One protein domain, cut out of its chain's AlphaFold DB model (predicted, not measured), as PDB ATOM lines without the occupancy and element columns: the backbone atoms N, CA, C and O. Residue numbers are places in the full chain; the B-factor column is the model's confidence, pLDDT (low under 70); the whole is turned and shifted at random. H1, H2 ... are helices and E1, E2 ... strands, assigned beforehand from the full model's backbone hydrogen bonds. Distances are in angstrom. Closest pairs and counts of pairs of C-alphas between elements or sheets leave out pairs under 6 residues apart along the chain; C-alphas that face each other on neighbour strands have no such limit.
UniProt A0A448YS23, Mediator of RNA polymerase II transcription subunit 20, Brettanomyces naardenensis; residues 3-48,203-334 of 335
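AT A GLANCE: This is residues 3 to 48 and 203 to 334 of the 335 residues of the protein "Mediator of RNA polymerase II transcription subunit 20" of Brettanomyces naardenensis (UniProt A0A448YS23). What would one see first? A twisted sheet of six strands curls round helix H4 on one face, with H1 over E4 on the opposite face and H3 running across the strands over E5. H2 is set off from the sheet beyond the end of E5, and residues 43 to 48, of which 43 belongs to E2, stick out as a free tail. What is it made of? The printed part has 178 residues with four named helices and six named strands, in the order E1 H1 E2 E3 E4 E5 H2 H3 E6 H4, class mixed; the sheet order is E2 E3 E4 E5 E1 E6, antiparallel throughout. It is flat, 53 by 51 by 25 A, and only just compact, close to loose, with a radius of gyration of the C-alphas of 18.4 A.

IN THESE COORDINATES: Where do the first elements lie? E1 is residues 3 to 8, from C-alpha 3 at (133.572, 231.372, 255.126), and H1 is residues 15 to 24. E2 is residues 29 to 43, 42.4 A, bending by 52 degrees at residue 32; E3 is residues 203 to 218, 40.4 A, bending by 65 degrees at residue 209. What follows? E4 is residues 232 to 244, 37.4 A, E5 residues 247 to 258, 33.3 A, and H2 residues 260 to 272. H3 is residues 277 to 301, 36.2 A, E6 residues 308 to 310, and H4 residues 321 to 332, ending at C-alpha 332 at (143.055, 223.162, 255.091).

HOW THE PARTS SIT: How are the strands joined? E3 E4 E5 form a meander, each strand the antiparallel neighbour of the one before, with N 213 and O 237 at 2.8 A and N 238 and O 254 at 2.8 A. Within hydrogen-bond range are also N 31 and O 212 at 2.9 A across the antiparallel neighbours E2 and E3, N 6 and O 253 at 2.8 A across E1 and E5, and N 7 and O 308 at 3.0 A across E1 and E6. E5, H2 H3, E6 is a split strand-helix-strand unit, E1 between its two strands, with a right-handed crossover. Where are the helices? H4 touches E1, closest C-alphas Phe 7 and Ala 332 at 5.6 A; H1 runs along E4 at a height over the sheet of 9.1 A. H3 comes closest to E5 at the C-alphas of His 257 and Ser 291, 6.4 A, while H2 is not on the sheet but is near H3. Every O i to N i+4 pair is within hydrogen-bond range in H1, H3 and H4, and 8 of 9 in H2.

THE WHOLE: Is the printed part cut? Residues 49 to 202 are not printed, and C-alphas 48 and 203 are 21.4 A apart. Which link is long, and where is confidence low? The link E3 to E4 is long, with 13 residues. Residues 220 to 230, 267 and 271 to 272 are under 70 in pLDDT.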
ATOM      1  N   THR A   3     132.384 231.641 255.938       93.81
ATOM      2  CA  THR A   3     133.572 231.372 255.126       93.81
ATOM      3  C   THR A   3     133.860 229.887 255.028       93.81
ATOM      4  O   THR A   3     133.525 229.112 255.926       93.81
ATOM      5  N   ALA A   4     134.513 229.514 253.937       96.50
ATOM      6  CA  ALA A   4     135.134 228.221 253.745       96.50
ATOM      7  C   ALA A   4     136.487 228.401 253.047       96.50
ATOM      8  O   ALA A   4     136.667 229.308 252.233       96.50
ATOM      9  N   VAL A   5     137.430 227.513 253.341       97.56
ATOM     10  CA  VAL A   5     138.749 227.469 252.708       97.56
ATOM     11  C   VAL A   5     138.900 226.122 252.017       97.56
ATOM     12  O   VAL A   5     138.786 225.078 252.651       97.56
ATOM     13  N   LEU A   6     139.153 226.142 250.714       97.56
ATOM     14  CA  LEU A   6     139.415 224.968 249.892       97.56
ATOM     15  C   LEU A   6     140.899 224.927 249.531       97.56
ATOM     16  O   LEU A   6     141.417 225.868 248.928       97.56
ATOM     17  N   PHE A   7     141.577 223.830 249.865       97.69
ATOM     18  CA  PHE A   7     142.972 223.604 249.487       97.69
ATOM     19  C   PHE A   7     143.125 222.416 248.533       97.69
ATOM     20  O   PHE A   7     142.752 221.287 248.845       97.69
ATOM     21  N   VAL A   8     143.727 222.671 247.375       97.12
ATOM     22  CA  VAL A   8     143.956 221.712 246.290       97.12
ATOM     23  C   VAL A   8     145.438 221.342 246.268       97.12
ATOM     24  O   VAL A   8     146.275 222.066 245.718       97.12
ATOM     25  N   GLN A   9     145.776 220.206 246.875       94.44
ATOM     26  CA  GLN A   9     147.166 219.768 247.049       94.44
ATOM     27  C   GLN A   9     147.837 219.345 245.732       94.44
ATOM     28  O   GLN A   9     149.014 219.619 245.511       94.44
ATOM     29  N   HIS A  10     147.092 218.700 244.832       93.00
ATOM     30  CA  HIS A  10     147.607 218.188 243.556       93.00
ATOM     31  C   HIS A  10     147.439 219.179 242.395       93.00
ATOM     32  O   HIS A  10     147.281 218.784 241.242       93.00
ATOM     33  N   ALA A  11     147.465 220.477 242.697       95.25
ATOM     34  CA  ALA A  11     147.447 221.527 241.689       95.25
ATOM     35  C   ALA A  11     148.828 221.718 241.037       95.25
ATOM     36  O   ALA A  11     149.856 221.241 241.517       95.25
ATOM     37  N   SER A  12     148.849 222.477 239.947       95.94
ATOM     38  CA  SER A  12     150.061 223.061 239.370       95.94
ATOM     39  C   SER A  12     150.043 224.578 239.592       95.94
ATOM     40  O   SER A  12     148.960 225.140 239.761       95.94
ATOM     41  N   PRO A  13     151.185 225.284 239.521       94.38
ATOM     42  CA  PRO A  13     151.189 226.746 239.604       94.38
ATOM     43  C   PRO A  13     150.299 227.434 238.557       94.38
ATOM     44  O   PRO A  13     149.818 228.532 238.810       94.38
ATOM     45  N   SER A  14     150.054 226.792 237.408       95.38
ATOM     46  CA  SER A  14     149.161 227.270 236.342       95.38
ATOM     47  C   SER A  14     147.671 227.033 236.610       95.38
ATOM     48  O   SER A  14     146.840 227.627 235.930       95.38
ATOM     49  N   THR A  15     147.312 226.202 237.596       95.50
ATOM     50  CA  THR A  15     145.909 225.903 237.929       95.50
ATOM     51  C   THR A  15     145.138 227.168 238.309       95.50
ATOM     52  O   THR A  15     143.974 227.296 237.939       95.50
ATOM     53  N   ILE A  16     145.790 228.132 238.972       95.06
ATOM     54  CA  ILE A  16     145.175 229.423 239.303       95.06
ATOM     55  C   ILE A  16     144.741 230.197 238.052       95.06
ATOM     56  O   ILE A  16     143.658 230.766 238.045       95.06
ATOM     57  N   THR A  17     145.535 230.171 236.977       94.31
ATOM     58  CA  THR A  17     145.218 230.863 235.721       94.31
ATOM     59  C   THR A  17     144.026 230.212 235.038       94.31
ATOM     60  O   THR A  17     143.078 230.901 234.686       94.31
ATOM     61  N   THR A  18     144.015 228.879 234.942       94.19
ATOM     62  CA  THR A  18     142.866 228.139 234.396       94.19
ATOM     63  C   THR A  18     141.587 228.428 235.185       94.19
ATOM     64  O   THR A  18     140.524 228.608 234.597       94.19
ATOM     65  N   PHE A  19     141.693 228.516 236.512       94.94
ATOM     66  CA  PHE A  19     140.569 228.873 237.369       94.94
ATOM     67  C   PHE A  19     140.108 230.324 237.150       94.94
ATOM     68  O   PHE A  19     138.911 230.586 237.064       94.94
ATOM     69  N   HIS A  20     141.034 231.278 237.017       93.56
ATOM     70  CA  HIS A  20     140.706 232.676 236.711       93.56
ATOM     71  C   HIS A  20     140.002 232.822 235.366       93.56
ATOM     72  O   HIS A  20     139.015 233.553 235.288       93.56
ATOM     73  N   ASP A  21     140.456 232.110 234.337       92.62
ATOM     74  CA  ASP A  21     139.819 232.108 233.016       92.62
ATOM     75  C   ASP A  21     138.384 231.574 233.098       92.62
ATOM     76  O   ASP A  21     137.465 232.137 232.505       92.62
ATOM     77  N   GLN A  22     138.172 230.520 233.893       91.44
ATOM     78  CA  GLN A  22     136.852 229.944 234.108       91.44
ATOM     79  C   GLN A  22     135.894 230.931 234.789       91.44
ATOM     80  O   GLN A  22     134.782 231.132 234.303       91.44
ATOM     81  N   ILE A  23     136.335 231.569 235.879       90.50
ATOM     82  CA  ILE A  23     135.532 232.537 236.640       90.50
ATOM     83  C   ILE A  23     135.305 233.834 235.857       90.50
ATOM     84  O   ILE A  23     134.277 234.486 236.030       90.50
ATOM     85  N   SER A  24     136.224 234.217 234.970       87.94
ATOM     86  CA  SER A  24     136.105 235.451 234.180       87.94
ATOM     87  C   SER A  24     134.890 235.460 233.247       87.94
ATOM     88  O   SER A  24     134.411 236.539 232.897       87.94
ATOM     89  N   ASN A  25     134.345 234.290 232.897       86.50
ATOM     90  CA  ASN A  25     133.110 234.185 232.112       86.50
ATOM     91  C   ASN A  25     131.881 234.754 232.847       86.50
ATOM     92  O   ASN A  25     130.939 235.195 232.196       86.50
ATOM     93  N   GLU A  26     131.922 234.825 234.180       83.94
ATOM     94  CA  GLU A  26     130.830 235.330 235.025       83.94
ATOM     95  C   GLU A  26     130.888 236.847 235.265       83.94
ATOM     96  O   GLU A  26     130.169 237.375 236.110       83.94
ATOM     97  N   LEU A  27     131.768 237.561 234.550       81.44
ATOM     98  CA  LEU A  27     131.973 239.010 234.683       81.44
ATOM     99  C   LEU A  27     132.144 239.466 236.154       81.44
ATOM    100  O   LEU A  27     131.418 240.347 236.629       81.44
ATOM    101  N   PRO A  28     133.108 238.889 236.898       89.62
ATOM    102  CA  PRO A  28     133.309 239.201 238.305       89.62
ATOM    103  C   PRO A  28     133.715 240.661 238.524       89.62
ATOM    104  O   PRO A  28     134.501 241.243 237.772       89.62
ATOM    105  N   LYS A  29     133.298 241.227 239.660       93.56
ATOM    106  CA  LYS A  29     133.896 242.464 240.169       93.56
ATOM    107  C   LYS A  29     135.247 242.141 240.809       93.56
ATOM    108  O   LYS A  29     135.322 241.373 241.765       93.56
ATOM    109  N   LEU A  30     136.311 242.761 240.311       93.31
ATOM    110  CA  LEU A  30     137.671 242.576 240.822       93.31
ATOM    111  C   LEU A  30     137.849 243.282 242.178       93.31
ATOM    112  O   LEU A  30     137.482 244.449 242.325       93.31
ATOM    113  N   LEU A  31     138.429 242.585 243.159       91.56
ATOM    114  CA  LEU A  31     138.818 243.157 244.458       91.56
ATOM    115  C   LEU A  31     140.289 243.570 244.516       91.56
ATOM    116  O   LEU A  31     140.652 244.391 245.354       91.56
ATOM    117  N   GLY A  32     141.114 243.034 243.616       92.75
ATOM    118  CA  GLY A  32     142.540 243.325 243.541       92.75
ATOM    119  C   GLY A  32     143.426 242.198 244.081       92.75
ATOM    120  O   GLY A  32     142.931 241.117 244.426       92.75
ATOM    121  N   PRO A  33     144.748 242.435 244.106       94.75
ATOM    122  CA  PRO A  33     145.713 241.459 244.583       94.75
ATOM    123  C   PRO A  33     145.599 241.267 246.096       94.75
ATOM    124  O   PRO A  33     145.304 242.205 246.839       94.75
ATOM    125  N   TRP A  34     145.879 240.053 246.556       95.19
ATOM    126  CA  TRP A  34     145.988 239.751 247.979       95.19
ATOM    127  C   TRP A  34     147.041 238.670 248.233       95.19
ATOM    128  O   TRP A  34     147.453 237.938 247.328       95.19
ATOM    129  N   SER A  35     147.476 238.577 249.480       95.38
ATOM    130  CA  SER A  35     148.402 237.570 249.974       95.38
ATOM    131  C   SER A  35     148.020 237.153 251.390       95.38
ATOM    132  O   SER A  35     147.244 237.822 252.084       95.38
ATOM    133  N   PHE A  36     148.570 236.027 251.823       96.00
ATOM    134  CA  PHE A  36     148.466 235.594 253.207       96.00
ATOM    135  C   PHE A  36     149.763 234.949 253.670       96.00
ATOM    136  O   PHE A  36     150.545 234.429 252.872       96.00
ATOM    137  N   GLU A  37     149.967 234.939 254.977       95.75
ATOM    138  CA  GLU A  37     151.052 234.215 255.616       95.75
ATOM    139  C   GLU A  37     150.503 233.457 256.824       95.75
ATOM    140  O   GLU A  37     149.918 234.047 257.729       95.75
ATOM    141  N   LEU A  38     150.679 232.134 256.822       96.44
ATOM    142  CA  LEU A  38     150.373 231.257 257.945       96.44
ATOM    143  C   LEU A  38     151.683 230.760 258.560       96.44
ATOM    144  O   LEU A  38     152.403 229.947 257.973       96.44
ATOM    145  N   GLN A  39     151.978 231.228 259.765       95.69
ATOM    146  CA  GLN A  39     153.140 230.830 260.547       95.69
ATOM    147  C   GLN A  39     152.753 229.800 261.606       95.69
ATOM    148  O   GLN A  39     151.765 229.948 262.325       95.69
ATOM    149  N   ILE A  40     153.563 228.749 261.720       94.94
ATOM    150  CA  ILE A  40     153.375 227.661 262.678       94.94
ATOM    151  C   ILE A  40     154.535 227.691 263.664       94.94
ATOM    152  O   ILE A  40     155.678 227.382 263.315       94.94
ATOM    153  N   PHE A  41     154.232 228.011 264.913       94.50
ATOM    154  CA  PHE A  41     155.176 228.043 266.017       94.50
ATOM    155  C   PHE A  41     155.069 226.764 266.845       94.50
ATOM    156  O   PHE A  41     153.981 226.321 267.210       94.50
ATOM    157  N   LEU A  42     156.212 226.165 267.162       92.69
ATOM    158  CA  LEU A  42     156.320 225.019 268.056       92.69
ATOM    159  C   LEU A  42     156.673 225.505 269.461       92.69
ATOM    160  O   LEU A  42     157.619 226.274 269.639       92.69
ATOM    161  N   ASN A  43     155.942 225.018 270.459       91.81
ATOM    162  CA  ASN A  43     156.247 225.296 271.855       91.81
ATOM    163  C   ASN A  43     157.526 224.565 272.288       91.81
ATOM    164  O   ASN A  43     157.699 223.363 272.033       91.81
ATOM    165  N   ASN A  44     158.413 225.275 272.975       88.00
ATOM    166  CA  ASN A  44     159.641 224.712 273.500       88.00
ATOM    167  C   ASN A  44     159.352 223.762 274.673       88.00
ATOM    168  O   ASN A  44     158.864 224.155 275.731       88.00
ATOM    169  N   LYS A  45     159.730 222.490 274.509       82.12
ATOM    170  CA  LYS A  45     159.519 221.437 275.514       82.12
ATOM    171  C   LYS A  45     160.187 221.743 276.856       82.12
ATOM    172  O   LYS A  45     159.687 221.276 277.874       82.12
ATOM    173  N   TYR A  46     161.282 222.501 276.847       82.12
ATOM    174  CA  TYR A  46     162.044 222.854 278.048       82.12
ATOM    175  C   TYR A  46     161.444 224.027 278.826       82.12
ATOM    176  O   TYR A  46     161.814 224.250 279.972       82.12
ATOM    177  N   SER A  47     160.494 224.746 278.230       77.38
ATOM    178  CA  SER A  47     159.835 225.904 278.841       77.38
ATOM    179  C   SER A  47     158.548 225.528 279.575       77.38
ATOM    180  O   SER A  47     157.783 226.394 279.998       77.38
ATOM    181  N   LYS A  48     158.284 224.225 279.714       71.00
ATOM    182  CA  LYS A  48     157.134 223.704 280.446       71.00
ATOM    183  C   LYS A  48     157.385 223.809 281.952       71.00
ATOM    184  O   LYS A  48     158.433 223.344 282.406       71.00
ATOM    185  N   GLN A 203     157.404 226.423 260.625       93.94
ATOM    186  CA  GLN A 203     157.018 226.528 259.217       93.94
ATOM    187  C   GLN A 203     156.335 227.871 258.966       93.94
ATOM    188  O   GLN A 203     155.647 228.384 259.844       93.94
ATOM    189  N   ALA A 204     156.508 228.401 257.759       95.50
ATOM    190  CA  ALA A 204     155.775 229.554 257.257       95.50
ATOM    191  C   ALA A 204     155.263 229.217 255.854       95.50
ATOM    192  O   ALA A 204     156.057 228.929 254.953       95.50
ATOM    193  N   ILE A 205     153.943 229.198 255.699       96.88
ATOM    194  CA  ILE A 205     153.256 228.968 254.430       96.88
ATOM    195  C   ILE A 205     152.797 230.330 253.925       96.88
ATOM    196  O   ILE A 205     152.137 231.063 254.657       96.88
ATOM    197  N   LYS A 206     153.152 230.670 252.688       97.00
ATOM    198  CA  LYS A 206     152.817 231.958 252.076       97.00
ATOM    199  C   LYS A 206     151.915 231.748 250.874       97.00
ATOM    200  O   LYS A 206     152.207 230.901 250.031       97.00
ATOM    201  N   GLY A 207     150.837 232.513 250.811       96.50
ATOM    202  CA  GLY A 207     150.037 232.687 249.611       96.50
ATOM    203  C   GLY A 207     150.509 233.917 248.862       96.50
ATOM    204  O   GLY A 207     150.382 235.028 249.375       96.50
ATOM    205  N   GLU A 208     151.041 233.729 247.661       92.62
ATOM    206  CA  GLU A 208     151.523 234.820 246.810       92.62
ATOM    207  C   GLU A 208     150.804 234.816 245.457       92.62
ATOM    208  O   GLU A 208     150.231 233.805 245.037       92.62
ATOM    209  N   GLY A 209     150.801 235.972 244.786       88.50
ATOM    210  CA  GLY A 209     150.134 236.143 243.490       88.50
ATOM    211  C   GLY A 209     148.622 235.916 243.546       88.50
ATOM    212  O   GLY A 209     148.030 235.494 242.555       88.50
ATOM    213  N   GLY A 210     148.008 236.131 244.713       93.06
ATOM    214  CA  GLY A 210     146.585 235.924 244.888       93.06
ATOM    215  C   GLY A 210     145.752 237.053 244.297       93.06
ATOM    216  O   GLY A 210     146.187 238.204 244.243       93.06
ATOM    217  N   PHE A 211     144.527 236.729 243.884       95.31
ATOM    218  CA  PHE A 211     143.565 237.709 243.382       95.31
ATOM    219  C   PHE A 211     142.158 237.453 243.934       95.31
ATOM    220  O   PHE A 211     141.753 236.298 244.130       95.31
ATOM    221  N   GLY A 212     141.443 238.541 244.231       95.62
ATOM    222  CA  GLY A 212     140.091 238.521 244.781       95.62
ATOM    223  C   GLY A 212     139.013 238.927 243.772       95.62
ATOM    224  O   GLY A 212     139.211 239.836 242.963       95.62
ATOM    225  N   TYR A 213     137.844 238.300 243.880       95.25
ATOM    226  CA  TYR A 213     136.685 238.478 243.009       95.25
ATOM    227  C   TYR A 213     135.399 238.540 243.834       95.25
ATOM    228  O   TYR A 213     135.293 237.913 244.888       95.25
ATOM    229  N   ILE A 214     134.398 239.254 243.331       94.94
ATOM    230  CA  ILE A 214     133.002 239.111 243.742       94.94
ATOM    231  C   ILE A 214     132.222 238.604 242.534       94.94
ATOM    232  O   ILE A 214     132.252 239.240 241.479       94.94
ATOM    233  N   ILE A 215     131.521 237.489 242.708       93.44
ATOM    234  CA  ILE A 215     130.651 236.881 241.699       93.44
ATOM    235  C   ILE A 215     129.207 236.865 242.190       93.44
ATOM    236  O   ILE A 215     128.952 236.665 243.379       93.44
ATOM    237  N   GLY A 216     128.270 237.104 241.275       90.81
ATOM    238  CA  GLY A 216     126.841 236.918 241.502       90.81
ATOM    239  C   GLY A 216     126.395 235.664 240.770       90.81
ATOM    240  O   GLY A 216     126.573 235.585 239.562       90.81
ATOM    241  N   VAL A 217     125.851 234.689 241.490       87.12
ATOM    242  CA  VAL A 217     125.533 233.371 240.940       87.12
ATOM    243  C   VAL A 217     124.044 233.105 241.104       87.12
ATOM    244  O   VAL A 217     123.545 233.160 242.231       87.12
ATOM    245  N   PRO A 218     123.321 232.809 240.013       85.19
ATOM    246  CA  PRO A 218     121.945 232.353 240.104       85.19
ATOM    247  C   PRO A 218     121.945 230.918 240.639       85.19
ATOM    248  O   PRO A 218     122.323 229.988 239.926       85.19
ATOM    249  N   LEU A 219     121.555 230.731 241.899       76.88
ATOM    250  CA  LEU A 219     121.449 229.401 242.500       76.88
ATOM    251  C   LEU A 219     119.976 228.978 242.597       76.88
ATOM    252  O   LEU A 219     119.129 229.794 242.964       76.88
ATOM    253  N   PRO A 220     119.639 227.714 242.275       67.38
ATOM    254  CA  PRO A 220     118.286 227.211 242.455       67.38
ATOM    255  C   PRO A 220     117.935 227.154 243.946       67.38
ATOM    256  O   PRO A 220     118.692 226.636 244.769       67.38
ATOM    257  N   ILE A 221     116.765 227.690 244.284       63.28
ATOM    258  CA  ILE A 221     116.224 227.679 245.642       63.28
ATOM    259  C   ILE A 221     115.777 226.251 245.988       63.28
ATOM    260  O   ILE A 221     114.933 225.676 245.307       63.28
ATOM    261  N   ASN A 222     116.320 225.689 247.072       56.72
ATOM    262  CA  ASN A 222     115.833 224.440 247.679       56.72
ATOM    263  C   ASN A 222     114.783 224.682 248.785       56.72
ATOM    264  O   ASN A 222     114.371 223.736 249.457       56.72
ATOM    265  N   ASP A 223     114.349 225.928 248.998       55.62
ATOM    266  CA  ASP A 223     113.285 226.241 249.949       55.62
ATOM    267  C   ASP A 223     111.912 225.879 249.371       55.62
ATOM    268  O   ASP A 223     111.443 226.425 248.376       55.62
ATOM    269  N   VAL A 224     111.245 224.953 250.055       55.09
ATOM    270  CA  VAL A 224     109.941 224.366 249.702       55.09
ATOM    271  C   VAL A 224     108.786 225.390 249.736       55.09
ATOM    272  O   VAL A 224     107.679 225.073 249.313       55.09
ATOM    273  N   ASN A 225     109.024 226.619 250.210       54.53
ATOM    274  CA  ASN A 225     107.972 227.578 250.560       54.53
ATOM    275  C   ASN A 225     108.000 228.923 249.817       54.53
ATOM    276  O   ASN A 225     107.106 229.722 250.083       54.53
ATOM    277  N   ASP A 226     108.944 229.187 248.908       50.44
ATOM    278  CA  ASP A 226     108.960 230.459 248.168       50.44
ATOM    279  C   ASP A 226     109.002 230.219 246.655       50.44
ATOM    280  O   ASP A 226     109.902 229.580 246.105       50.44
ATOM    281  N   SER A 227     107.950 230.661 245.978       50.31
ATOM    282  CA  SER A 227     107.723 230.418 244.561       50.31
ATOM    283  C   SER A 227     108.607 231.307 243.679       50.31
ATOM    284  O   SER A 227     108.439 232.520 243.647       50.31
ATOM    285  N   SER A 228     109.451 230.654 242.876       52.56
ATOM    286  CA  SER A 228     109.854 231.041 241.511       52.56
ATOM    287  C   SER A 228     110.694 232.301 241.256       52.56
ATOM    288  O   SER A 228     110.737 232.720 240.102       52.56
ATOM    289  N   ASP A 229     111.421 232.850 242.229       58.94
ATOM    290  CA  ASP A 229     112.464 233.845 241.927       58.94
ATOM    291  C   ASP A 229     113.864 233.231 242.030       58.94
ATOM    292  O   ASP A 229     114.278 232.741 243.075       58.94
ATOM    293  N   THR A 230     114.617 233.248 240.928       65.69
ATOM    294  CA  THR A 230     116.042 232.893 240.930       65.69
ATOM    295  C   THR A 230     116.804 233.978 241.684       65.69
ATOM    296  O   THR A 230     117.087 235.046 241.137       65.69
ATOM    297  N   GLU A 231     117.125 233.733 242.950       76.00
ATOM    298  CA  GLU A 231     117.896 234.685 243.738       76.00
ATOM    299  C   GLU A 231     119.372 234.661 243.306       76.00
ATOM    300  O   GLU A 231     120.023 233.616 243.262       76.00
ATOM    301  N   ILE A 232     119.899 235.833 242.932       85.62
ATOM    302  CA  ILE A 232     121.323 236.001 242.635       85.62
ATOM    303  C   ILE A 232     122.063 236.115 243.964       85.62
ATOM    304  O   ILE A 232     121.983 237.137 244.652       85.62
ATOM    305  N   GLU A 233     122.805 235.069 244.296       89.31
ATOM    306  CA  GLU A 233     123.626 234.988 245.496       89.31
ATOM    307  C   GLU A 233     125.006 235.580 245.232       89.31
ATOM    308  O   GLU A 233     125.631 235.311 244.205       89.31
ATOM    309  N   LYS A 234     125.508 236.395 246.161       92.12
ATOM    310  CA  LYS A 234     126.827 237.016 246.026       92.12
ATOM    311  C   LYS A 234     127.865 236.221 246.803       92.12
ATOM    312  O   LYS A 234     127.722 235.981 248.002       92.12
ATOM    313  N   PHE A 235     128.964 235.894 246.138       94.44
ATOM    314  CA  PHE A 235     130.122 235.266 246.761       94.44
ATOM    315  C   PHE A 235     131.356 236.110 246.546       94.44
ATOM    316  O   PHE A 235     131.574 236.677 245.474       94.44
ATOM    317  N   LYS A 236     132.194 236.147 247.570       95.44
ATOM    318  CA  LYS A 236     133.529 236.707 247.492       95.44
ATOM    319  C   LYS A 236     134.526 235.560 247.454       95.44
ATOM    320  O   LYS A 236     134.555 234.724 248.350       95.44
ATOM    321  N   LEU A 237     135.316 235.525 246.392       96.44
ATOM    322  CA  LEU A 237     136.330 234.512 246.155       96.44
ATOM    323  C   LEU A 237     137.705 235.142 246.268       96.44
ATOM    324  O   LEU A 237     137.955 236.212 245.715       96.44
ATOM    325  N   ARG A 238     138.619 234.462 246.943       96.88
ATOM    326  CA  ARG A 238     140.021 234.851 247.034       96.88
ATOM    327  C   ARG A 238     140.873 233.640 246.725       96.88
ATOM    328  O   ARG A 238     140.779 232.609 247.373       96.88
ATOM    329  N   THR A 239     141.692 233.760 245.697       97.12
ATOM    330  CA  THR A 239     142.494 232.649 245.169       97.12
ATOM    331  C   THR A 239     143.966 232.943 245.372       97.12
ATOM    332  O   THR A 239     144.352 234.104 245.254       97.12
ATOM    333  N   SER A 240     144.789 231.945 245.686       97.44
ATOM    334  CA  SER A 240     146.236 232.131 245.831       97.44
ATOM    335  C   SER A 240     147.004 230.821 245.653       97.44
ATOM    336  O   SER A 240     146.504 229.742 245.973       97.44
ATOM    337  N   ASN A 241     148.237 230.916 245.151       97.12
ATOM    338  CA  ASN A 241     149.170 229.796 245.120       97.12
ATOM    339  C   ASN A 241     149.914 229.712 246.456       97.12
ATOM    340  O   ASN A 241     150.513 230.689 246.903       97.12
ATOM    341  N   CYS A 242     149.913 228.529 247.068       96.88
ATOM    342  CA  CYS A 242     150.553 228.285 248.355       96.88
ATOM    343  C   CYS A 242     151.997 227.819 248.175       96.88
ATOM    344  O   CYS A 242     152.265 226.833 247.483       96.88
ATOM    345  N   PHE A 243     152.914 228.459 248.891       96.44
ATOM    346  CA  PHE A 243     154.334 228.134 248.910       96.44
ATOM    347  C   PHE A 243     154.803 227.829 250.331       96.44
ATOM    348  O   PHE A 243     154.459 228.522 251.287       96.44
ATOM    349  N   LEU A 244     155.646 226.809 250.472       95.25
ATOM    350  CA  LEU A 244     156.369 226.496 251.704       95.25
ATOM    351  C   LEU A 244     157.865 226.510 251.388       95.25
ATOM    352  O   LEU A 244     158.339 225.679 250.613       95.25
ATOM    353  N   HIS A 245     158.603 227.451 251.983       91.25
ATOM    354  CA  HIS A 245     160.032 227.671 251.705       91.25
ATOM    355  C   HIS A 245     160.344 227.844 250.203       91.25
ATOM    356  O   HIS A 245     161.317 227.296 249.693       91.25
ATOM    357  N   GLY A 246     159.481 228.571 249.484       91.44
ATOM    358  CA  GLY A 246     159.610 228.813 248.041       91.44
ATOM    359  C   GLY A 246     159.192 227.640 247.147       91.44
ATOM    360  O   GLY A 246     159.088 227.806 245.936       91.44
ATOM    361  N   ALA A 247     158.899 226.466 247.713       95.38
ATOM    362  CA  ALA A 247     158.355 225.343 246.961       95.38
ATOM    363  C   ALA A 247     156.828 225.435 246.898       95.38
ATOM    364  O   ALA A 247     156.173 225.558 247.935       95.38
ATOM    365  N   PHE A 248     156.264 225.327 245.697       96.31
ATOM    366  CA  PHE A 248     154.819 225.255 245.497       96.31
ATOM    367  C   PHE A 248     154.231 224.026 246.209       96.31
ATOM    368  O   PHE A 248     154.794 222.929 246.138       96.31
ATOM    369  N   LYS A 249     153.113 224.217 246.914       96.25
ATOM    370  CA  LYS A 249     152.429 223.174 247.694       96.25
ATOM    371  C   LYS A 249     151.003 222.899 247.261       96.25
ATOM    372  O   LYS A 249     150.516 221.809 247.534       96.25
ATOM    373  N   GLY A 250     150.353 223.854 246.616       96.50
ATOM    374  CA  GLY A 250     148.984 223.685 246.164       96.50
ATOM    375  C   GLY A 250     148.318 225.013 245.863       96.50
ATOM    376  O   GLY A 250     148.926 226.081 245.965       96.50
ATOM    377  N   PHE A 251     147.051 224.920 245.495       97.31
ATOM    378  CA  PHE A 251     146.198 226.049 245.163       97.31
ATOM    379  C   PHE A 251     145.143 226.230 246.258       97.31
ATOM    380  O   PHE A 251     144.531 225.252 246.684       97.31
ATOM    381  N   LEU A 252     144.955 227.455 246.746       98.06
ATOM    382  CA  LEU A 252     143.995 227.776 247.801       98.06
ATOM    383  C   LEU A 252     142.911 228.713 247.281       98.06
ATOM    384  O   LEU A 252     143.195 229.688 246.581       98.06
ATOM    385  N   ILE A 253     141.676 228.417 247.674       97.75
ATOM    386  CA  ILE A 253     140.488 229.211 247.385       97.75
ATOM    387  C   ILE A 253     139.772 229.482 248.708       97.75
ATOM    388  O   ILE A 253     139.241 228.572 249.339       97.75
ATOM    389  N   GLU A 254     139.753 230.733 249.136       97.62
ATOM    390  CA  GLU A 254     138.897 231.215 250.214       97.62
ATOM    391  C   GLU A 254     137.572 231.696 249.604       97.62
ATOM    392  O   GLU A 254     137.551 232.464 248.637       97.62
ATOM    393  N   ILE A 255     136.465 231.207 250.157       97.06
ATOM    394  CA  ILE A 255     135.101 231.450 249.694       97.06
ATOM    395  C   ILE A 255     134.325 232.073 250.849       97.06
ATOM    396  O   ILE A 255     134.243 231.499 251.932       97.06
ATOM    397  N   GLU A 256     133.720 233.229 250.619       95.12
ATOM    398  CA  GLU A 256     132.913 233.953 251.599       95.12
ATOM    399  C   GLU A 256     131.525 234.219 251.002       95.12
ATOM    400  O   GLU A 256     131.394 234.836 249.941       95.12
ATOM    401  N   HIS A 257     130.477 233.742 251.674       93.88
ATOM    402  CA  HIS A 257     129.090 233.963 251.267       93.88
ATOM    403  C   HIS A 257     128.584 235.316 251.797       93.88
ATOM    404  O   HIS A 257     128.597 235.562 253.012       93.88
ATOM    405  N   MET A 258     128.155 236.195 250.884       90.50
ATOM    406  CA  MET A 258     127.694 237.553 251.182       90.50
ATOM    407  C   MET A 258     126.166 237.612 251.232       90.50
ATOM    408  O   MET A 258     125.501 237.913 250.245       90.50
ATOM    409  N   ASP A 259     125.619 237.369 252.417       83.62
ATOM    410  CA  ASP A 259     124.175 237.309 252.638       83.62
ATOM    411  C   ASP A 259     123.586 238.656 253.099       83.62
ATOM    412  O   ASP A 259     123.118 238.813 254.229       83.62
ATOM    413  N   GLU A 260     123.665 239.661 252.222       77.06
ATOM    414  CA  GLU A 260     123.278 241.050 252.526       77.06
ATOM    415  C   GLU A 260     121.781 241.203 252.850       77.06
ATOM    416  O   GLU A 260     121.395 242.077 253.630       77.06
ATOM    417  N   LYS A 261     120.929 240.374 252.233       75.38
ATOM    418  CA  LYS A 261     119.470 240.436 252.388       75.38
ATOM    419  C   LYS A 261     119.015 239.803 253.694       75.38
ATOM    420  O   LYS A 261     118.206 240.409 254.397       75.38
ATOM    421  N   GLU A 262     119.539 238.624 254.031       74.19
ATOM    422  CA  GLU A 262     119.221 237.974 255.301       74.19
ATOM    423  C   GLU A 262     119.746 238.840 256.453       74.19
ATOM    424  O   GLU A 262     118.957 239.163 257.334       74.19
ATOM    425  N   ASP A 263     120.976 239.377 256.358       72.12
ATOM    426  CA  ASP A 263     121.546 240.342 257.324       72.12
ATOM    427  C   ASP A 263     120.639 241.557 257.581       72.12
ATOM    428  O   ASP A 263     120.567 242.075 258.698       72.12
ATOM    429  N   GLN A 264     119.965 242.061 256.545       73.50
ATOM    430  CA  GLN A 264     119.040 243.176 256.700       73.50
ATOM    431  C   GLN A 264     117.770 242.751 257.443       73.50
ATOM    432  O   GLN A 264     117.397 243.412 258.410       73.50
ATOM    433  N   ARG A 265     117.172 241.619 257.053       75.81
ATOM    434  CA  ARG A 265     115.987 241.064 257.722       75.81
ATOM    435  C   ARG A 265     116.255 240.766 259.199       75.81
ATOM    436  O   ARG A 265     115.411 241.086 260.029       75.81
ATOM    437  N   GLU A 266     117.425 240.217 259.550       72.38
ATOM    438  CA  GLU A 266     117.751 239.931 260.961       72.38
ATOM    439  C   GLU A 266     117.810 241.213 261.790       72.38
ATOM    440  O   GLU A 266     117.269 241.259 262.890       72.38
ATOM    441  N   ARG A 267     118.414 242.278 261.251       69.50
ATOM    442  CA  ARG A 267     118.507 243.570 261.945       69.50
ATOM    443  C   ARG A 267     117.140 244.193 262.195       69.50
ATOM    444  O   ARG A 267     116.926 244.777 263.259       69.50
ATOM    445  N   ASP A 268     116.238 244.076 261.230       74.25
ATOM    446  CA  ASP A 268     114.885 244.606 261.352       74.25
ATOM    447  C   ASP A 268     114.076 243.781 262.372       74.25
ATOM    448  O   ASP A 268     113.405 244.339 263.240       74.25
ATOM    449  N   GLU A 269     114.218 242.454 262.374       73.19
ATOM    450  CA  GLU A 269     113.568 241.573 263.352       73.19
ATOM    451  C   GLU A 269     114.108 241.735 264.782       73.19
ATOM    452  O   GLU A 269     113.318 241.782 265.728       73.19
ATOM    453  N   ASP A 270     115.426 241.865 264.953       71.44
ATOM    454  CA  ASP A 270     116.080 242.052 266.256       71.44
ATOM    455  C   ASP A 270     115.691 243.386 266.910       71.44
ATOM    456  O   ASP A 270     115.632 243.494 268.137       71.44
ATOM    457  N   ARG A 271     115.375 244.410 266.105       69.31
ATOM    458  CA  ARG A 271     114.813 245.678 266.599       69.31
ATOM    459  C   ARG A 271     113.406 245.515 267.167       69.31
ATOM    460  O   ARG A 271     113.028 246.267 268.064       69.31
ATOM    461  N   HIS A 272     112.642 244.552 266.660       64.75
ATOM    462  CA  HIS A 272     111.242 244.348 267.025       64.75
ATOM    463  C   HIS A 272     111.017 243.214 268.036       64.75
ATOM    464  O   HIS A 272     109.978 243.202 268.700       64.75
ATOM    465  N   LYS A 273     111.967 242.285 268.211       70.12
ATOM    466  CA  LYS A 273     111.852 241.157 269.149       70.12
ATOM    467  C   LYS A 273     113.070 241.040 270.064       70.12
ATOM    468  O   LYS A 273     114.192 240.842 269.615       70.12
ATOM    469  N   GLN A 274     112.827 241.033 271.377       72.75
ATOM    470  CA  GLN A 274     113.809 240.555 272.355       72.75
ATOM    471  C   GLN A 274     113.897 239.023 272.278       72.75
ATOM    472  O   GLN A 274     113.265 238.313 273.055       72.75
ATOM    473  N   LEU A 275     114.647 238.518 271.299       73.94
ATOM    474  CA  LEU A 275     114.947 237.093 271.164       73.94
ATOM    475  C   LEU A 275     115.812 236.610 272.329       73.94
ATOM    476  O   LEU A 275     116.751 237.296 272.753       73.94
ATOM    477  N   THR A 276     115.526 235.401 272.805       81.88
ATOM    478  CA  THR A 276     116.350 234.728 273.812       81.88
ATOM    479  C   THR A 276     117.704 234.312 273.224       81.88
ATOM    480  O   THR A 276     117.843 234.096 272.017       81.88
ATOM    481  N   ASP A 277     118.719 234.135 274.074       77.81
ATOM    482  CA  ASP A 277     120.057 233.703 273.632       77.81
ATOM    483  C   ASP A 277     120.042 232.351 272.899       77.81
ATOM    484  O   ASP A 277     120.891 232.089 272.047       77.81
ATOM    485  N   VAL A 278     119.078 231.482 273.216       82.19
ATOM    486  CA  VAL A 278     118.920 230.170 272.573       82.19
ATOM    487  C   VAL A 278     118.390 230.320 271.147       82.19
ATOM    488  O   VAL A 278     118.909 229.688 270.229       82.19
ATOM    489  N   GLU A 279     117.402 231.186 270.933       82.75
ATOM    490  CA  GLU A 279     116.840 231.434 269.600       82.75
ATOM    491  C   GLU A 279     117.862 232.098 268.678       82.75
ATOM    492  O   GLU A 279     118.011 231.682 267.529       82.75
ATOM    493  N   LYS A 280     118.640 233.055 269.202       79.12
ATOM    494  CA  LYS A 280     119.746 233.684 268.464       79.12
ATOM    495  C   LYS A 280     120.778 232.658 268.000       79.12
ATOM    496  O   LYS A 280     121.209 232.696 266.851       79.12
ATOM    497  N   LYS A 281     121.139 231.703 268.865       79.19
ATOM    498  CA  LYS A 281     122.060 230.610 268.512       79.19
ATOM    499  C   LYS A 281     121.489 229.697 267.433       79.19
ATOM    500  O   LYS A 281     122.175 229.419 266.456       79.19
ATOM    501  N   ASN A 282     120.239 229.262 267.577       82.69
ATOM    502  CA  ASN A 282     119.603 228.374 266.600       82.69
ATOM    503  C   ASN A 282     119.490 229.033 265.221       82.69
ATOM    504  O   ASN A 282     119.782 228.400 264.208       82.69
ATOM    505  N   ARG A 283     119.128 230.320 265.186       82.12
ATOM    506  CA  ARG A 283     119.089 231.125 263.961       82.12
ATOM    507  C   ARG A 283     120.455 231.178 263.281       82.12
ATOM    508  O   ARG A 283     120.567 230.894 262.092       82.12
ATOM    509  N   LEU A 284     121.497 231.462 264.057       80.62
ATOM    510  CA  LEU A 284     122.864 231.542 263.558       80.62
ATOM    511  C   LEU A 284     123.345 230.205 262.962       80.62
ATOM    512  O   LEU A 284     123.958 230.193 261.896       80.62
ATOM    513  N   ILE A 285     123.018 229.079 263.605       82.94
ATOM    514  CA  ILE A 285     123.341 227.727 263.115       82.94
ATOM    515  C   ILE A 285     122.608 227.417 261.801       82.94
ATOM    516  O   ILE A 285     123.210 226.871 260.871       82.94
ATOM    517  N   LEU A 286     121.322 227.768 261.697       84.50
ATOM    518  CA  LEU A 286     120.540 227.575 260.471       84.50
ATOM    519  C   LEU A 286     121.126 228.380 259.310       84.50
ATOM    520  O   LEU A 286     121.381 227.821 258.242       84.50
ATOM    521  N   ARG A 287     121.428 229.658 259.546       84.38
ATOM    522  CA  ARG A 287     122.055 230.544 258.560       84.38
ATOM    523  C   ARG A 287     123.422 230.035 258.115       84.38
ATOM    524  O   ARG A 287     123.738 230.044 256.921       84.38
ATOM    525  N   PHE A 288     124.225 229.558 259.066       87.31
ATOM    526  CA  PHE A 288     125.507 228.927 258.782       87.31
ATOM    527  C   PHE A 288     125.326 227.716 257.863       87.31
ATOM    528  O   PHE A 288     125.929 227.652 256.793       87.31
ATOM    529  N   THR A 289     124.420 226.805 258.218       89.00
ATOM    530  CA  THR A 289     124.139 225.584 257.447       89.00
ATOM    531  C   THR A 289     123.655 225.899 256.030       89.00
ATOM    532  O   THR A 289     124.153 225.315 255.066       89.00
ATOM    533  N   LYS A 290     122.743 226.868 255.886       89.25
ATOM    534  CA  LYS A 290     122.236 227.342 254.590       89.25
ATOM    535  C   LYS A 290     123.355 227.926 253.728       89.25
ATOM    536  O   LYS A 290     123.498 227.550 252.567       89.25
ATOM    537  N   SER A 291     124.193 228.787 254.308       90.56
ATOM    538  CA  SER A 291     125.333 229.397 253.609       90.56
ATOM    539  C   SER A 291     126.355 228.356 253.145       90.56
ATOM    540  O   SER A 291     126.843 228.437 252.021       90.56
ATOM    541  N   ILE A 292     126.650 227.344 253.968       91.81
ATOM    542  CA  ILE A 292     127.523 226.232 253.567       91.81
ATOM    543  C   ILE A 292     126.898 225.417 252.431       91.81
ATOM    544  O   ILE A 292     127.609 225.033 251.503       91.81
ATOM    545  N   GLY A 293     125.583 225.184 252.463       91.88
ATOM    546  CA  GLY A 293     124.857 224.563 251.352       91.88
ATOM    547  C   GLY A 293     125.052 225.330 250.043       91.88
ATOM    548  O   GLY A 293     125.466 224.743 249.047       91.88
ATOM    549  N   LYS A 294     124.871 226.654 250.079       92.00
ATOM    550  CA  LYS A 294     125.094 227.544 248.928       92.00
ATOM    551  C   LYS A 294     126.542 227.507 248.418       92.00
ATOM    552  O   LYS A 294     126.759 227.443 247.212       92.00
ATOM    553  N   ILE A 295     127.536 227.486 249.313       94.00
ATOM    554  CA  ILE A 295     128.958 227.344 248.940       94.00
ATOM    555  C   ILE A 295     129.223 226.002 248.241       94.00
ATOM    556  O   ILE A 295     129.967 225.957 247.264       94.00
ATOM    557  N   LYS A 296     128.612 224.905 248.699       93.69
ATOM    558  CA  LYS A 296     128.749 223.600 248.033       93.69
ATOM    559  C   LYS A 296     128.118 223.606 246.643       93.69
ATOM    560  O   LYS A 296     128.757 223.170 245.693       93.69
ATOM    561  N   SER A 297     126.926 224.183 246.505       92.38
ATOM    562  CA  SER A 297     126.277 224.345 245.201       92.38
ATOM    563  C   SER A 297     127.103 225.206 244.244       92.38
ATOM    564  O   SER A 297     127.187 224.884 243.063       92.38
ATOM    565  N   LEU A 298     127.765 226.258 244.739       92.38
ATOM    566  CA  LEU A 298     128.712 227.057 243.955       92.38
ATOM    567  C   LEU A 298     129.875 226.204 243.425       92.38
ATOM    568  O   LEU A 298     130.170 226.240 242.231       92.38
ATOM    569  N   ILE A 299     130.514 225.435 244.311       93.62
ATOM    570  CA  ILE A 299     131.633 224.537 243.987       93.62
ATOM    571  C   ILE A 299     131.229 223.536 242.899       93.62
ATOM    572  O   ILE A 299     131.985 223.335 241.950       93.62
ATOM    573  N   GLU A 300     130.036 222.951 243.012       92.00
ATOM    574  CA  GLU A 300     129.494 222.004 242.032       92.00
ATOM    575  C   GLU A 300     129.157 222.687 240.698       92.00
ATOM    576  O   GLU A 300     129.549 222.202 239.640       92.00
ATOM    577  N   THR A 301     128.493 223.846 240.734       89.88
ATOM    578  CA  THR A 301     128.058 224.582 239.530       89.88
ATOM    579  C   THR A 301     129.247 225.011 238.674       89.88
ATOM    580  O   THR A 301     129.229 224.869 237.452       89.88
ATOM    581  N   PHE A 302     130.308 225.495 239.319       90.06
ATOM    582  CA  PHE A 302     131.528 225.931 238.646       90.06
ATOM    583  C   PHE A 302     132.608 224.854 238.586       90.06
ATOM    584  O   PHE A 302     133.729 225.171 238.208       90.06
ATOM    585  N   ASN A 303     132.315 223.597 238.930       92.62
ATOM    586  CA  ASN A 303     133.281 222.494 238.885       92.62
ATOM    587  C   ASN A 303     134.648 222.871 239.489       92.62
ATOM    588  O   ASN A 303     135.688 222.730 238.839       92.62
ATOM    589  N   PHE A 304     134.644 223.421 240.706       94.75
ATOM    590  CA  PHE A 304     135.888 223.793 241.374       94.75
ATOM    591  C   PHE A 304     136.802 222.562 241.509       94.75
ATOM    592  O   PHE A 304     136.313 221.442 241.679       94.75
ATOM    593  N   PRO A 305     138.131 222.748 241.453       94.62
ATOM    594  CA  PRO A 305     139.079 221.648 241.592       94.62
ATOM    595  C   PRO A 305     138.892 220.889 242.913       94.62
ATOM    596  O   PRO A 305     138.688 221.494 243.967       94.62
ATOM    597  N   GLU A 306     139.011 219.562 242.860       94.19
ATOM    598  CA  GLU A 306     138.884 218.705 244.041       94.19
ATOM    599  C   GLU A 306     139.978 219.007 245.071       94.19
ATOM    600  O   GLU A 306     141.169 219.082 244.756       94.19
ATOM    601  N   GLY A 307     139.580 219.158 246.331       93.88
ATOM    602  CA  GLY A 307     140.493 219.504 247.407       93.88
ATOM    603  C   GLY A 307     139.869 219.349 248.786       93.88
ATOM    604  O   GLY A 307     138.716 218.941 248.940       93.88
ATOM    605  N   ASN A 308     140.650 219.686 249.804       95.12
ATOM    606  CA  ASN A 308     140.204 219.687 251.186       95.12
ATOM    607  C   ASN A 308     139.388 220.959 251.468       95.12
ATOM    608  O   ASN A 308     139.962 222.037 251.634       95.12
ATOM    609  N   LEU A 309     138.057 220.835 251.486       96.12
ATOM    610  CA  LEU A 309     137.137 221.918 251.832       96.12
ATOM    611  C   LEU A 309     136.934 221.976 253.351       96.12
ATOM    612  O   LEU A 309     136.318 221.088 253.939       96.12
ATOM    613  N   CYS A 310     137.394 223.056 253.970       96.00
ATOM    614  CA  CYS A 310     137.305 223.299 255.404       96.00
ATOM    615  C   CYS A 310     136.355 224.461 255.700       96.00
ATOM    616  O   CYS A 310     136.553 225.583 255.241       96.00
ATOM    617  N   PHE A 311     135.339 224.197 256.514       94.19
ATOM    618  CA  PHE A 311     134.389 225.194 257.021       94.19
ATOM    619  C   PHE A 311     134.140 225.002 258.523       94.19
ATOM    620  O   PHE A 311     133.107 225.401 259.046       94.19
ATOM    621  N   ASN A 312     135.069 224.355 259.229       91.06
ATOM    622  CA  ASN A 312     134.953 224.174 260.670       91.06
ATOM    623  C   ASN A 312     134.930 225.534 261.380       91.06
ATOM    624  O   ASN A 312     135.529 226.506 260.914       91.06
ATOM    625  N   VAL A 313     134.239 225.580 262.513       89.00
ATOM    626  CA  VAL A 313     134.186 226.743 263.402       89.00
ATOM    627  C   VAL A 313     134.950 226.425 264.680       89.00
ATOM    628  O   VAL A 313     134.965 225.280 265.134       89.00
ATOM    629  N   LEU A 314     135.591 227.430 265.271       85.81
ATOM    630  CA  LEU A 314     136.368 227.270 266.497       85.81
ATOM    631  C   LEU A 314     135.458 226.989 267.701       85.81
ATOM    632  O   LEU A 314     135.828 226.255 268.616       85.81
ATOM    633  N   SER A 315     134.267 227.593 267.720       83.00
ATOM    634  CA  SER A 315     133.270 227.384 268.769       83.00
ATOM    635  C   SER A 315     131.858 227.477 268.212       83.00
ATOM    636  O   SER A 315     131.394 228.549 267.839       83.00
ATOM    637  N   GLU A 316     131.115 226.374 268.284       75.81
ATOM    638  CA  GLU A 316     129.690 226.325 267.919       75.81
ATOM    639  C   GLU A 316     128.828 227.275 268.769       75.81
ATOM    640  O   GLU A 316     127.748 227.699 268.365       75.81
ATOM    641  N   THR A 317     129.304 227.629 269.967       71.94
ATOM    642  CA  THR A 317     128.566 228.488 270.906       71.94
ATOM    643  C   THR A 317     128.809 229.977 270.694       71.94
ATOM    644  O   THR A 317     128.007 230.790 271.164       71.94
ATOM    645  N   LYS A 318     129.912 230.333 270.030       77.94
ATOM    646  CA  LYS A 318     130.323 231.710 269.764       77.94
ATOM    647  C   LYS A 318     131.081 231.744 268.441       77.94
ATOM    648  O   LYS A 318     132.293 231.545 268.434       77.94
ATOM    649  N   LEU A 319     130.355 232.027 267.363       78.94
ATOM    650  CA  LEU A 319     130.964 232.247 266.057       78.94
ATOM    651  C   LEU A 319     131.761 233.551 266.083       78.94
ATOM    652  O   LEU A 319     131.259 234.593 266.516       78.94
ATOM    653  N   ASP A 320     133.005 233.481 265.633       86.12
ATOM    654  CA  ASP A 320     133.880 234.633 265.487       86.12
ATOM    655  C   ASP A 320     134.602 234.511 264.155       86.12
ATOM    656  O   ASP A 320     135.529 233.719 264.013       86.12
ATOM    657  N   TYR A 321     134.180 235.334 263.199       87.88
ATOM    658  CA  TYR A 321     134.613 235.283 261.806       87.88
ATOM    659  C   TYR A 321     136.132 235.129 261.645       87.88
ATOM    660  O   TYR A 321     136.586 234.264 260.904       87.88
ATOM    661  N   LEU A 322     136.929 235.941 262.351       91.00
ATOM    662  CA  LEU A 322     138.389 235.919 262.207       91.00
ATOM    663  C   LEU A 322     138.990 234.628 262.770       91.00
ATOM    664  O   LEU A 322     139.871 234.024 262.157       91.00
ATOM    665  N   SER A 323     138.501 234.198 263.929       91.81
ATOM    666  CA  SER A 323     138.951 232.970 264.581       91.81
ATOM    667  C   SER A 323     138.547 231.726 263.795       91.81
ATOM    668  O   SER A 323     139.364 230.829 263.603       91.81
ATOM    669  N   ASP A 324     137.318 231.683 263.293       92.44
ATOM    670  CA  ASP A 324     136.820 230.585 262.467       92.44
ATOM    671  C   ASP A 324     137.614 230.506 261.157       92.44
ATOM    672  O   ASP A 324     138.088 229.435 260.786       92.44
ATOM    673  N   LEU A 325     137.877 231.648 260.512       93.81
ATOM    674  CA  LEU A 325     138.703 231.708 259.310       93.81
ATOM    675  C   LEU A 325     140.116 231.172 259.566       93.81
ATOM    676  O   LEU A 325     140.597 230.312 258.833       93.81
ATOM    677  N   CYS A 326     140.786 231.625 260.629       94.62
ATOM    678  CA  CYS A 326     142.121 231.127 260.953       94.62
ATOM    679  C   CYS A 326     142.116 229.614 261.230       94.62
ATOM    680  O   CYS A 326     143.017 228.917 260.757       94.62
ATOM    681  N   GLN A 327     141.080 229.081 261.889       94.12
ATOM    682  CA  GLN A 327     140.916 227.637 262.079       94.12
ATOM    683  C   GLN A 327     140.773 226.904 260.738       94.12
ATOM    684  O   GLN A 327     141.443 225.897 260.519       94.12
ATOM    685  N   GLN A 328     139.969 227.433 259.814       95.31
ATOM    686  CA  GLN A 328     139.775 226.858 258.480       95.31
ATOM    687  C   GLN A 328     141.082 226.808 257.680       95.31
ATOM    688  O   GLN A 328     141.375 225.786 257.062       95.31
ATOM    689  N   TYR A 329     141.907 227.859 257.738       96.44
ATOM    690  CA  TYR A 329     143.251 227.848 257.146       96.44
ATOM    691  C   TYR A 329     144.152 226.787 257.788       96.44
ATOM    692  O   TYR A 329     144.874 226.082 257.081       96.44
ATOM    693  N   CYS A 330     144.111 226.661 259.118       94.00
ATOM    694  CA  CYS A 330     144.893 225.659 259.840       94.00
ATOM    695  C   CYS A 330     144.486 224.236 259.458       94.00
ATOM    696  O   CYS A 330     145.358 223.381 259.339       94.00
ATOM    697  N   ASP A 331     143.196 223.971 259.269       93.94
ATOM    698  CA  ASP A 331     142.688 222.652 258.881       93.94
ATOM    699  C   ASP A 331     142.981 222.344 257.408       93.94
ATOM    700  O   ASP A 331     143.415 221.239 257.077       93.94
ATOM    701  N   ALA A 332     142.826 223.332 256.522       94.62
ATOM    702  CA  ALA A 332     143.055 223.162 255.091       94.62
ATOM    703  C   ALA A 332     144.536 222.913 254.753       94.62
ATOM    704  O   ALA A 332     144.840 222.139 253.846       94.62
ATOM    705  N   LEU A 333     145.462 223.543 255.488       93.00
ATOM    706  CA  LEU A 333     146.907 223.519 255.215       93.00
ATOM    707  C   LEU A 333     147.696 222.497 256.062       93.00
ATOM    708  O   LEU A 333     148.919 222.595 256.175       93.00
ATOM    709  N   GLN A 334     147.027 221.497 256.643       85.44
ATOM    710  CA  GLN A 334     147.669 220.345 257.296       85.44
ATOM    711  C   GLN A 334     148.114 219.298 256.256       85.44
ATOM    712  O   GLN A 334     147.404 218.324 256.015       85.44
TER     713      GLN A 334